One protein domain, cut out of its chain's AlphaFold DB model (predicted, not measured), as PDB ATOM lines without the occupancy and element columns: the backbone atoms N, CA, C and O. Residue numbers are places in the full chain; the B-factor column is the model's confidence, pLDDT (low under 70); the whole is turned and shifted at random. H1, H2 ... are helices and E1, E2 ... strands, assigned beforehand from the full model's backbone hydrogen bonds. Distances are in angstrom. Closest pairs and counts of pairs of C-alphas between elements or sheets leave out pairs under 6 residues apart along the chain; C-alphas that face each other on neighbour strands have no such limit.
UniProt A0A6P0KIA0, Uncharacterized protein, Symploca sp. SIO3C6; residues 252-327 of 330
ATOM      1  N   LYS A 252     -28.828  -2.850  17.799       88.88
ATOM      2  CA  LYS A 252     -29.510  -1.647  17.304       88.88
ATOM      3  C   LYS A 252     -30.662  -1.978  16.358       88.88
ATOM      4  O   LYS A 252     -31.685  -1.312  16.420       88.88
ATOM      5  N   ARG A 253     -30.509  -3.001  15.519       88.44
ATOM      6  CA  ARG A 253     -31.489  -3.365  14.491       88.44
ATOM      7  C   ARG A 253     -32.661  -4.135  15.083       88.44
ATOM      8  O   ARG A 253     -33.800  -3.743  14.866       88.44
ATOM      9  N   ILE A 254     -32.383  -5.125  15.932       90.94
ATOM     10  CA  ILE A 254     -33.441  -5.823  16.676       90.94
ATOM     11  C   ILE A 254     -34.210  -4.863  17.583       90.94
ATOM     12  O   ILE A 254     -35.426  -4.962  17.676       90.94
ATOM     13  N   ALA A 255     -33.542  -3.887  18.205       90.75
ATOM     14  CA  ALA A 255     -34.248  -2.877  18.989       90.75
ATOM     15  C   ALA A 255     -35.274  -2.110  18.144       90.75
ATOM     16  O   ALA A 255     -36.417  -2.006  18.569       90.75
ATOM     17  N   ILE A 256     -34.897  -1.653  16.945       89.94
ATOM     18  CA  ILE A 256     -35.817  -0.962  16.027       89.94
ATOM     19  C   ILE A 256     -36.990  -1.873  15.648       89.94
ATOM     20  O   ILE A 256     -38.138  -1.454  15.764       89.94
ATOM     21  N   ARG A 257     -36.711  -3.129  15.278       90.75
ATOM     22  CA  ARG A 257     -37.733  -4.117  14.898       90.75
ATOM     23  C   ARG A 257     -38.737  -4.406  16.016       90.75
ATOM     24  O   ARG A 257     -39.929  -4.485  15.763       90.75
ATOM     25  N   LEU A 258     -38.267  -4.483  17.259       90.44
ATOM     26  CA  LEU A 258     -39.107  -4.671  18.447       90.44
ATOM     27  C   LEU A 258     -39.764  -3.363  18.947       90.44
ATOM     28  O   LEU A 258     -40.324  -3.336  20.045       90.44
ATOM     29  N   GLY A 259     -39.674  -2.264  18.185       87.00
ATOM     30  CA  GLY A 259     -40.322  -0.983  18.491       87.00
ATOM     31  C   GLY A 259     -39.568  -0.078  19.473       87.00
ATOM     32  O   GLY A 259     -40.144   0.863  20.023       87.00
ATOM     33  N   TYR A 260     -38.281  -0.325  19.721       86.00
ATOM     34  CA  TYR A 260     -37.431   0.512  20.569       86.00
ATOM     35  C   TYR A 260     -36.588   1.495  19.756       86.00
ATOM     36  O   TYR A 260     -35.839   1.122  18.857       86.00
ATOM     37  N   LYS A 261     -36.580   2.761  20.190       80.56
ATOM     38  CA  LYS A 261     -35.692   3.799  19.633       80.56
ATOM     39  C   LYS A 261     -34.206   3.564  19.954       80.56
ATOM     40  O   LYS A 261     -33.334   4.086  19.268       80.56
ATOM     41  N   ASN A 262     -33.894   2.811  21.016       85.81
ATOM     42  CA  ASN A 262     -32.526   2.601  21.493       85.81
ATOM     43  C   ASN A 262     -32.287   1.157  21.969       85.81
ATOM     44  O   ASN A 262     -33.038   0.620  22.781       85.81
ATOM     45  N   HIS A 263     -31.169   0.562  21.544       86.75
ATOM     46  CA  HIS A 263     -30.734  -0.777  21.957       86.75
ATOM     47  C   HIS A 263     -30.422  -0.914  23.449       86.75
ATOM     48  O   HIS A 263     -30.488  -2.022  23.979       86.75
ATOM     49  N   ARG A 264     -30.105   0.186  24.148       87.81
ATOM     50  CA  ARG A 264     -29.896   0.147  25.607       87.81
ATOM     51  C   ARG A 264     -31.161  -0.276  26.346       87.81
ATOM     52  O   ARG A 264     -31.072  -1.064  27.277       87.81
ATOM     53  N   SER A 265     -32.330   0.181  25.901       86.75
ATOM     54  CA  SER A 265     -33.616  -0.208  26.490       86.75
ATOM     55  C   SER A 265     -33.876  -1.706  26.323       86.75
ATOM     56  O   SER A 265     -34.280  -2.363  27.279       86.75
ATOM     57  N   LEU A 266     -33.554  -2.263  25.149       88.94
ATOM     58  CA  LEU A 266     -33.623  -3.703  24.894       88.94
ATOM     59  C   LEU A 266     -32.638  -4.484  25.779       88.94
ATOM     60  O   LEU A 266     -33.005  -5.491  26.374       88.94
ATOM     61  N   SER A 267     -31.401  -3.993  25.922       87.62
ATOM     62  CA  SER A 267     -30.393  -4.602  26.800       87.62
ATOM     63  C   SER A 267     -30.799  -4.573  28.275       87.62
ATOM     64  O   SER A 267     -30.568  -5.549  28.984       87.62
ATOM     65  N   ASN A 268     -31.406  -3.479  28.744       88.31
ATOM     66  CA  ASN A 268     -31.929  -3.369  30.104       88.31
ATOM     67  C   ASN A 268     -33.093  -4.340  30.319       88.31
ATOM     68  O   ASN A 268     -33.109  -5.045  31.323       88.31
ATOM     69  N   LYS A 269     -34.018  -4.437  29.349       87.12
ATOM     70  CA  LYS A 269     -35.120  -5.405  29.390       87.12
ATOM     71  C   LYS A 269     -34.580  -6.826  29.494       87.12
ATOM     72  O   LYS A 269     -34.951  -7.533  30.421       87.12
ATOM     73  N   LYS A 270     -33.635  -7.194  28.627       89.44
ATOM     74  CA  LYS A 270     -32.958  -8.496  28.651       89.44
ATOM     75  C   LYS A 270     -32.251  -8.776  29.985       89.44
ATOM     76  O   LYS A 270     -32.251  -9.905  30.443       89.44
ATOM     77  N   GLY A 271     -31.637  -7.767  30.602       86.69
ATOM     78  CA  GLY A 271     -30.984  -7.911  31.909       86.69
ATOM     79  C   GLY A 271     -31.947  -7.992  33.099       86.69
ATOM     80  O   GLY A 271     -31.514  -8.368  34.181       86.69
ATOM     81  N   SER A 272     -33.217  -7.620  32.913       88.06
ATOM     82  CA  SER A 272     -34.238  -7.574  33.973       88.06
ATOM     83  C   SER A 272     -35.123  -8.818  34.065       88.06
ATOM     84  O   SER A 272     -35.872  -8.939  35.027       88.06
ATOM     85  N   ILE A 273     -35.068  -9.706  33.071       89.94
ATOM     86  CA  ILE A 273     -35.898 -10.916  32.981       89.94
ATOM     87  C   ILE A 273     -35.031 -12.123  32.623       89.94
ATOM     88  O   ILE A 273     -33.896 -11.960  32.165       89.94
ATOM     89  N   SER A 274     -35.549 -13.333  32.837       91.06
ATOM     90  CA  SER A 274     -34.831 -14.554  32.461       91.06
ATOM     91  C   SER A 274     -34.695 -14.682  30.935       91.06
ATOM     92  O   SER A 274     -35.424 -14.049  30.170       91.06
ATOM     93  N   GLU A 275     -33.746 -15.496  30.456       87.62
ATOM     94  CA  GLU A 275     -33.569 -15.708  29.010       87.62
ATOM     95  C   GLU A 275     -34.829 -16.300  28.360       87.62
ATOM     96  O   GLU A 275     -35.226 -15.858  27.285       87.62
ATOM     97  N   VAL A 276     -35.497 -17.233  29.046       90.12
ATOM     98  CA  VAL A 276     -36.753 -17.845  28.589       90.12
ATOM     99  C   VAL A 276     -37.863 -16.797  28.486       90.12
ATOM    100  O   VAL A 276     -38.485 -16.658  27.434       90.12
ATOM    101  N   GLU A 277     -38.042 -15.982  29.529       90.56
ATOM    102  CA  GLU A 277     -39.018 -14.885  29.524       90.56
ATOM    103  C   GLU A 277     -38.718 -13.848  28.438       90.56
ATOM    104  O   GLU A 277     -39.632 -13.285  27.838       90.56
ATOM    105  N   PHE A 278     -37.440 -13.582  28.158       92.50
ATOM    106  CA  PHE A 278     -37.039 -12.672  27.090       92.50
ATOM    107  C   PHE A 278     -37.384 -13.220  25.703       92.50
ATOM    108  O   PHE A 278     -37.849 -12.461  24.848       92.50
ATOM    109  N   ILE A 279     -37.190 -14.519  25.473       92.88
ATOM    110  CA  ILE A 279     -37.545 -15.171  24.209       92.88
ATOM    111  C   ILE A 279     -39.059 -15.087  23.984       92.88
ATOM    112  O   ILE A 279     -39.488 -14.641  22.924       92.88
ATOM    113  N   GLU A 280     -39.874 -15.417  24.985       92.56
ATOM    114  CA  GLU A 280     -41.337 -15.315  24.880       92.56
ATOM    115  C   GLU A 280     -41.812 -13.868  24.698       92.56
ATOM    116  O   GLU A 280     -42.660 -13.573  23.851       92.56
ATOM    117  N   TRP A 281     -41.234 -12.938  25.460       93.44
ATOM    118  CA  TRP A 281     -41.549 -11.518  25.349       93.44
ATOM    119  C   TRP A 281     -41.204 -10.961  23.964       93.44
ATOM    120  O   TRP A 281     -42.001 -10.219  23.386       93.44
ATOM    121  N   SER A 282     -40.035 -11.317  23.426       92.88
ATOM    122  CA  SER A 282     -39.605 -10.872  22.099       92.88
ATOM    123  C   SER A 282     -40.468 -11.489  21.003       92.88
ATOM    124  O   SER A 282     -40.892 -10.755  20.120       92.88
ATOM    125  N   ARG A 283     -40.861 -12.762  21.139       93.25
ATOM    126  CA  ARG A 283     -41.821 -13.431  20.249       93.25
ATOM    127  C   ARG A 283     -43.149 -12.683  20.160       93.25
ATOM    128  O   ARG A 283     -43.687 -12.508  19.080       93.25
ATOM    129  N   LYS A 284     -43.667 -12.196  21.290       92.19
ATOM    130  CA  LYS A 284     -44.915 -11.413  21.330       92.19
ATOM    131  C   LYS A 284     -44.772 -10.012  20.720       92.19
ATOM    132  O   LYS A 284     -45.774  -9.384  20.383       92.19
ATOM    133  N   LYS A 285     -43.553  -9.474  20.675       91.44
ATOM    134  CA  LYS A 285     -43.264  -8.108  20.219       91.44
ATOM    135  C   LYS A 285     -42.794  -8.027  18.776       91.44
ATOM    136  O   LYS A 285     -42.936  -6.968  18.176       91.44
ATOM    137  N   ASP A 286     -42.211  -9.096  18.262       92.00
ATOM    138  CA  ASP A 286     -41.732  -9.174  16.895       92.00
ATOM    139  C   ASP A 286     -42.913  -9.231  15.912       92.00
ATOM    140  O   ASP A 286     -43.868  -9.969  16.172       92.00
ATOM    141  N   PRO A 287     -42.870  -8.480  14.795       89.69
ATOM    142  CA  PRO A 287     -43.957  -8.476  13.815       89.69
ATOM    143  C   PRO A 287     -44.209  -9.858  13.193       89.69
ATOM    144  O   PRO A 287     -45.354 -10.167  12.881       89.69
ATOM    145  N   ASP A 288     -43.178 -10.704  13.090       89.75
ATOM    146  CA  ASP A 288     -43.268 -12.050  12.508       89.75
ATOM    147  C   ASP A 288     -43.318 -13.152  13.582       89.75
ATOM    148  O   ASP A 288     -43.141 -14.341  13.299       89.75
ATOM    149  N   GLY A 289     -43.512 -12.780  14.851       89.31
ATOM    150  CA  GLY A 289     -43.577 -13.745  15.942       89.31
ATOM    151  C   GLY A 289     -42.261 -14.494  16.177       89.31
ATOM    152  O   GLY A 289     -42.283 -15.664  16.556       89.31
ATOM    153  N   ILE A 290     -41.109 -13.861  15.924       91.12
ATOM    154  CA  ILE A 290     -39.786 -14.470  16.117       91.12
ATOM    155  C   ILE A 290     -39.301 -14.248  17.556       91.12
ATOM    156  O   ILE A 290     -39.190 -13.118  18.033       91.12
ATOM    157  N   GLY A 291     -38.969 -15.340  18.250       91.88
ATOM    158  CA  GLY A 291     -38.278 -15.285  19.538       91.88
ATOM    159  C   GLY A 291     -36.788 -15.012  19.344       91.88
ATOM    160  O   GLY A 291     -36.114 -15.736  18.613       91.88
ATOM    161  N   TRP A 292     -36.254 -13.991  20.010       92.81
ATOM    162  CA  TRP A 292     -34.856 -13.583  19.883       92.81
ATOM    163  C   TRP A 292     -34.045 -13.997  21.107       92.81
ATOM    164  O   TRP A 292     -34.413 -13.692  22.240       92.81
ATOM    165  N   ARG A 293     -32.878 -14.606  20.884       91.38
ATOM    166  CA  ARG A 293     -31.870 -14.836  21.929       91.38
ATOM    167  C   ARG A 293     -30.621 -14.015  21.654       91.38
ATOM    168  O   ARG A 293     -30.242 -13.795  20.507       91.38
ATOM    169  N   TYR A 294     -29.962 -13.566  22.713       89.44
ATOM    170  CA  TYR A 294     -28.733 -12.787  22.590       89.44
ATOM    171  C   TYR A 294     -27.506 -13.686  22.688       89.44
ATOM    172  O   TYR A 294     -27.259 -14.293  23.731       89.44
ATOM    173  N   GLN A 295     -26.680 -13.675  21.653       83.50
ATOM    174  CA  GLN A 295     -25.384 -14.324  21.653       83.50
ATOM    175  C   GLN A 295     -24.305 -13.323  22.085       83.50
ATOM    176  O   GLN A 295     -24.059 -12.305  21.435       83.50
ATOM    177  N   GLY A 296     -23.687 -13.595  23.239       71.88
ATOM    178  CA  GLY A 296     -22.619 -12.765  23.795       71.88
ATOM    179  C   GLY A 296     -21.330 -12.791  22.970       71.88
ATOM    180  O   GLY A 296     -21.169 -13.603  22.062       71.88
ATOM    181  N   LYS A 297     -20.385 -11.911  23.332       59.44
ATOM    182  CA  LYS A 297     -19.078 -11.741  22.675       59.44
ATOM    183  C   LYS A 297     -18.208 -13.006  22.767       59.44
ATOM    184  O   LYS A 297     -17.326 -13.105  23.616       59.44
ATOM    185  N   GLY A 298     -18.427 -13.965  21.877       56.62
ATOM    186  CA  GLY A 298     -17.494 -15.058  21.616       56.62
ATOM    187  C   GLY A 298     -16.536 -14.664  20.496       56.62
ATOM    188  O   GLY A 298     -16.985 -14.182  19.460       56.62
ATOM    189  N   ARG A 299     -15.227 -14.919  20.655       52.56
ATOM    190  CA  ARG A 299     -14.170 -14.586  19.667       52.56
ATOM    191  C   ARG A 299     -14.422 -15.113  18.237       52.56
ATOM    192  O   ARG A 299     -13.721 -14.697  17.328       52.56
ATOM    193  N   LYS A 300     -15.386 -16.024  18.040       57.03
ATOM    194  CA  LYS A 300     -15.705 -16.666  16.752       57.03
ATOM    195  C   LYS A 300     -17.148 -16.484  16.255       57.03
ATOM    196  O   LYS A 300     -17.404 -16.840  15.117       57.03
ATOM    197  N   LYS A 301     -18.092 -15.995  17.072       56.81
ATOM    198  CA  LYS A 301     -19.542 -16.076  16.765       56.81
ATOM    199  C   LYS A 301     -20.258 -14.725  16.667       56.81
ATOM    200  O   LYS A 301     -21.475 -14.685  16.732       56.81
ATOM    201  N   GLY A 302     -19.519 -13.624  16.520       64.81
ATOM    202  CA  GLY A 302     -20.101 -12.280  16.467       64.81
ATOM    203  C   GLY A 302     -20.783 -11.863  17.779       64.81
ATOM    204  O   GLY A 302     -20.762 -12.583  18.775       64.81
ATOM    205  N   ASN A 303     -21.333 -10.651  17.809       80.88
ATOM    206  CA  ASN A 303     -22.075 -10.122  18.951       80.88
ATOM    207  C   ASN A 303     -23.429  -9.621  18.463       80.88
ATOM    208  O   ASN A 303     -23.476  -8.653  17.703       80.88
ATOM    209  N   GLY A 304     -24.517 -10.237  18.915       88.00
ATOM    210  CA  GLY A 304     -25.831  -9.901  18.386       88.00
ATOM    211  C   GLY A 304     -26.937 -10.830  18.848       88.00
ATOM    212  O   GLY A 304     -26.784 -11.599  19.793       88.00
ATOM    213  N   TYR A 305     -28.070 -10.718  18.177       89.56
ATOM    214  CA  TYR A 305     -29.248 -11.532  18.404       89.56
ATOM    215  C   TYR A 305     -29.424 -12.520  17.262       89.56
ATOM    216  O   TYR A 305     -29.184 -12.191  16.102       89.56
ATOM    217  N   VAL A 306     -29.868 -13.718  17.604       90.25
ATOM    218  CA  VAL A 306     -30.224 -14.768  16.650       90.25
ATOM    219  C   VAL A 306     -31.609 -15.306  17.009       90.25
ATOM    220  O   VAL A 306     -32.006 -15.202  18.179       90.25
ATOM    221  N   PRO A 307     -32.343 -15.888  16.050       90.81
ATOM    222  CA  PRO A 307     -33.566 -16.618  16.352       90.81
ATOM    223  C   PRO A 307     -33.308 -17.694  17.415       90.81
ATOM    224  O   PRO A 307     -32.287 -18.392  17.387       90.81
ATOM    225  N   ALA A 308     -34.199 -17.776  18.400       87.00
ATOM    226  CA  ALA A 308     -34.140 -18.777  19.459       87.00
ATOM    227  C   ALA A 308     -34.599 -20.153  18.958       87.00
ATOM    228  O   ALA A 308     -34.045 -21.168  19.380       87.00
ATOM    229  N   ASP A 309     -35.547 -20.157  18.021       87.38
ATOM    230  CA  ASP A 309     -36.178 -21.343  17.455       87.38
ATOM    231  C   ASP A 309     -35.868 -21.479  15.960       87.38
ATOM    232  O   ASP A 309     -35.425 -20.533  15.301       87.38
ATOM    233  N   SER A 310     -36.135 -22.661  15.405       84.62
ATOM    234  CA  SER A 310     -36.144 -22.862  13.958       84.62
ATOM    235  C   SER A 310     -37.225 -21.990  13.316       84.62
ATOM    236  O   SER A 310     -38.410 -22.171  13.592       84.62
ATOM    237  N   LEU A 311     -36.809 -21.064  12.454       86.19
ATOM    238  CA  LEU A 311     -37.718 -20.207  11.700       86.19
ATOM    239  C   LEU A 311     -38.502 -21.023  10.665       86.19
ATOM    240  O   LEU A 311     -37.920 -21.853   9.962       86.19
ATOM    241  N   THR A 312     -39.798 -20.745  10.531       89.06
ATOM    242  CA  THR A 312     -40.608 -21.224   9.398       89.06
ATOM    243  C   THR A 312     -40.154 -20.567   8.088       89.06
ATOM    244  O   THR A 312     -39.485 -19.536   8.114       89.06
ATOM    245  N   LYS A 313     -40.511 -21.140   6.929       85.44
ATOM    246  CA  LYS A 313     -40.141 -20.562   5.620       85.44
ATOM    247  C   LYS A 313     -40.643 -19.121   5.462       85.44
ATOM    248  O   LYS A 313     -39.872 -18.257   5.070       85.44
ATOM    249  N   GLU A 314     -41.880 -18.864   5.874       86.94
ATOM    250  CA  GLU A 314     -42.493 -17.530   5.859       86.94
ATOM    251  C   GLU A 314     -41.721 -16.538   6.743       86.94
ATOM    252  O   GLU A 314     -41.347 -15.458   6.298       86.94
ATOM    253  N   GLN A 315     -41.363 -16.933   7.971       87.75
ATOM    254  CA  GLN A 315     -40.551 -16.090   8.857       87.75
ATOM    255  C   GLN A 315     -39.143 -15.833   8.310       87.75
ATOM    256  O   GLN A 315     -38.576 -14.771   8.555       87.75
ATOM    257  N   GLN A 316     -38.555 -16.797   7.597       85.88
ATOM    258  CA  GLN A 316     -37.253 -16.616   6.954       85.88
ATOM    259  C   GLN A 316     -37.336 -15.612   5.808       85.88
ATOM    260  O   GLN A 316     -36.480 -14.736   5.723       85.88
ATOM    261  N   GLU A 317     -38.355 -15.714   4.956       87.19
ATOM    262  CA  GLU A 317     -38.574 -14.790   3.839       87.19
ATOM    263  C   GLU A 317     -38.860 -13.370   4.339       87.19
ATOM    264  O   GLU A 317     -38.186 -12.432   3.909       87.19
ATOM    265  N   ASN A 318     -39.741 -13.208   5.333       87.94
ATOM    266  CA  ASN A 318     -40.031 -11.901   5.933       87.94
ATOM    267  C   ASN A 318     -38.795 -11.291   6.610       87.94
ATOM    268  O   ASN A 318     -38.535 -10.091   6.496       87.94
ATOM    269  N   LEU A 319     -37.991 -12.115   7.294       87.38
ATOM    270  CA  LEU A 319     -36.752 -11.652   7.911       87.38
ATOM    271  C   LEU A 319     -35.720 -11.226   6.858       87.38
ATOM    272  O   LEU A 319     -35.057 -10.208   7.056       87.38
ATOM    273  N   LYS A 320     -35.589 -11.970   5.751       86.25
ATOM    274  CA  LYS A 320     -34.707 -11.615   4.629       86.25
ATOM    275  C   LYS A 320     -35.138 -10.298   3.985       86.25
ATOM    276  O   LYS A 320     -34.318  -9.389   3.902       86.25
ATOM    277  N   ALA A 321     -36.422 -10.150   3.653       87.06
ATOM    278  CA  ALA A 321     -36.971  -8.915   3.089       87.06
ATOM    279  C   ALA A 321     -36.727  -7.703   4.009       87.06
ATOM    280  O   ALA A 321     -36.270  -6.653   3.563       87.06
ATOM    281  N   TRP A 322     -36.941  -7.867   5.319       88.31
ATOM    282  CA  TRP A 322     -36.670  -6.814   6.300       88.31
ATOM    283  C   TRP A 322     -35.178  -6.448   6.407       88.31
ATOM    284  O   TRP A 322     -34.833  -5.281   6.630       88.31
ATOM    285  N   LEU A 323     -34.276  -7.428   6.286       85.44
ATOM    286  CA  LEU A 323     -32.829  -7.191   6.295       85.44
ATOM    287  C   LEU A 323     -32.378  -6.419   5.048       85.44
ATOM    288  O   LEU A 323     -31.612  -5.459   5.188       85.44
ATOM    289  N   GLU A 324     -32.900  -6.780   3.875       84.00
ATOM    290  CA  GLU A 324     -32.645  -6.081   2.609       84.00
ATOM    291  C   GLU A 324     -33.145  -4.630   2.662       84.00
ATOM    292  O   GLU A 324     -32.376  -3.704   2.399       84.00
ATOM    293  N   GLU A 325     -34.384  -4.409   3.117       83.06
ATOM    294  CA  GLU A 325     -34.961  -3.068   3.302       83.06
ATOM    295  C   GLU A 325     -34.153  -2.222   4.303       83.06
ATOM    296  O   GLU A 325     -33.984  -1.011   4.152       83.06
ATOM    297  N   SER A 326     -33.575  -2.866   5.320       75.44
ATOM    298  CA  SER A 326     -32.729  -2.211   6.325       75.44
ATOM    299  C   SER A 326     -31.312  -1.865   5.832       75.44
ATOM    300  O   SER A 326     -30.527  -1.297   6.613       75.44
ATOM    301  N   GLY A 327     -30.980  -2.193   4.578       68.38
ATOM    302  CA  GLY A 327     -29.683  -1.945   3.946       68.38
ATOM    303  C   GLY A 327     -28.589  -2.926   4.374       68.38
ATOM    304  O   GLY A 327     -27.425  -2.535   4.476       68.38
TER     305      GLY A 327
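AT A GLANCE: This is residues 252 to 327 of the 330 residues of an uncharacterized protein of Symploca sp. SIO3C6 (UniProt A0A6P0KIA0). A hairpin of two strands, E1 and E2, has three helices gathered about the end away from its turn: H3 packs on E1, H1 comes near E2, and H2 joins H1 to H3; the turn of the hairpin, with residues 297 to 302, sticks out. The last helix, H4, lies off to one side and touches none of the other helices. The printed part has 76 residues, with four named helices and two named strands in the order H1, H2, H3, E1, E2, H4; the sheet has the order E1 - E2 and is antiparallel. The class is mixed, helices and strands, and the whole is compact, with a radius of gyration of the C-alphas of 12.2 A and spans of 30 by 30 by 26 A.

HOW THE PARTS SIT: H1, residues 252 to 257, touches H2, residues 263 to 272; their closest C-alphas are those of Lys 252 and His 263, 4.9 A apart, and their lines are about perpendicular at 82 degrees. H2 is close to but not clearly touching H3, residues 275 to 285; the closest C-alphas are those of Lys 270 and Phe 278, 6.0 A apart, at a steep tilt of 47 degrees, opposite ways. H1 and H3 are apart. E1, residues 292 to 298, has its closest C-alpha to H3 at Trp 292, 5.3 A from that of Ile 279. E1 and E2, residues 302 to 307, form a hairpin and are antiparallel, at 159 degrees between their directions; N 295 and O 304 are within hydrogen-bond range at 2.8 A, as are N 306 and O 293 at 2.9 A. The closest C-alphas of H1 and E2 are those of Ile 254 and Tyr 305, 7.3 A apart. H4, residues 313 to 325, is apart from H1, H2, H3 and E1. In H1, H2, H3 and H4 every O i to N i+4 pair is within hydrogen-bond range.

IN THESE COORDINATES: H1 begins at C-alpha 252, (-29.510, -1.647, 17.304), and is 8.9 A long from first to last C-alpha. H2 is 14.2 A long and H3 15.1 A. E1 is 17.5 A long, from C-alpha 292 at (-34.856, -13.583, 19.883), and E2 is 14.1 A. H4, 18.4 A long, ends at C-alpha 325, (-34.961, -3.068, 3.302).

THE WHOLE: The two C-alphas farthest apart are those of Ser 272 and Lys 313, at 31.7 A. The printed part has no cut, and no link is long; the link from H3 to E1 is short and the others are tight. The mean pLDDT of the printed part is 85.5; residues 297 to 302 and residue 327 are under 70.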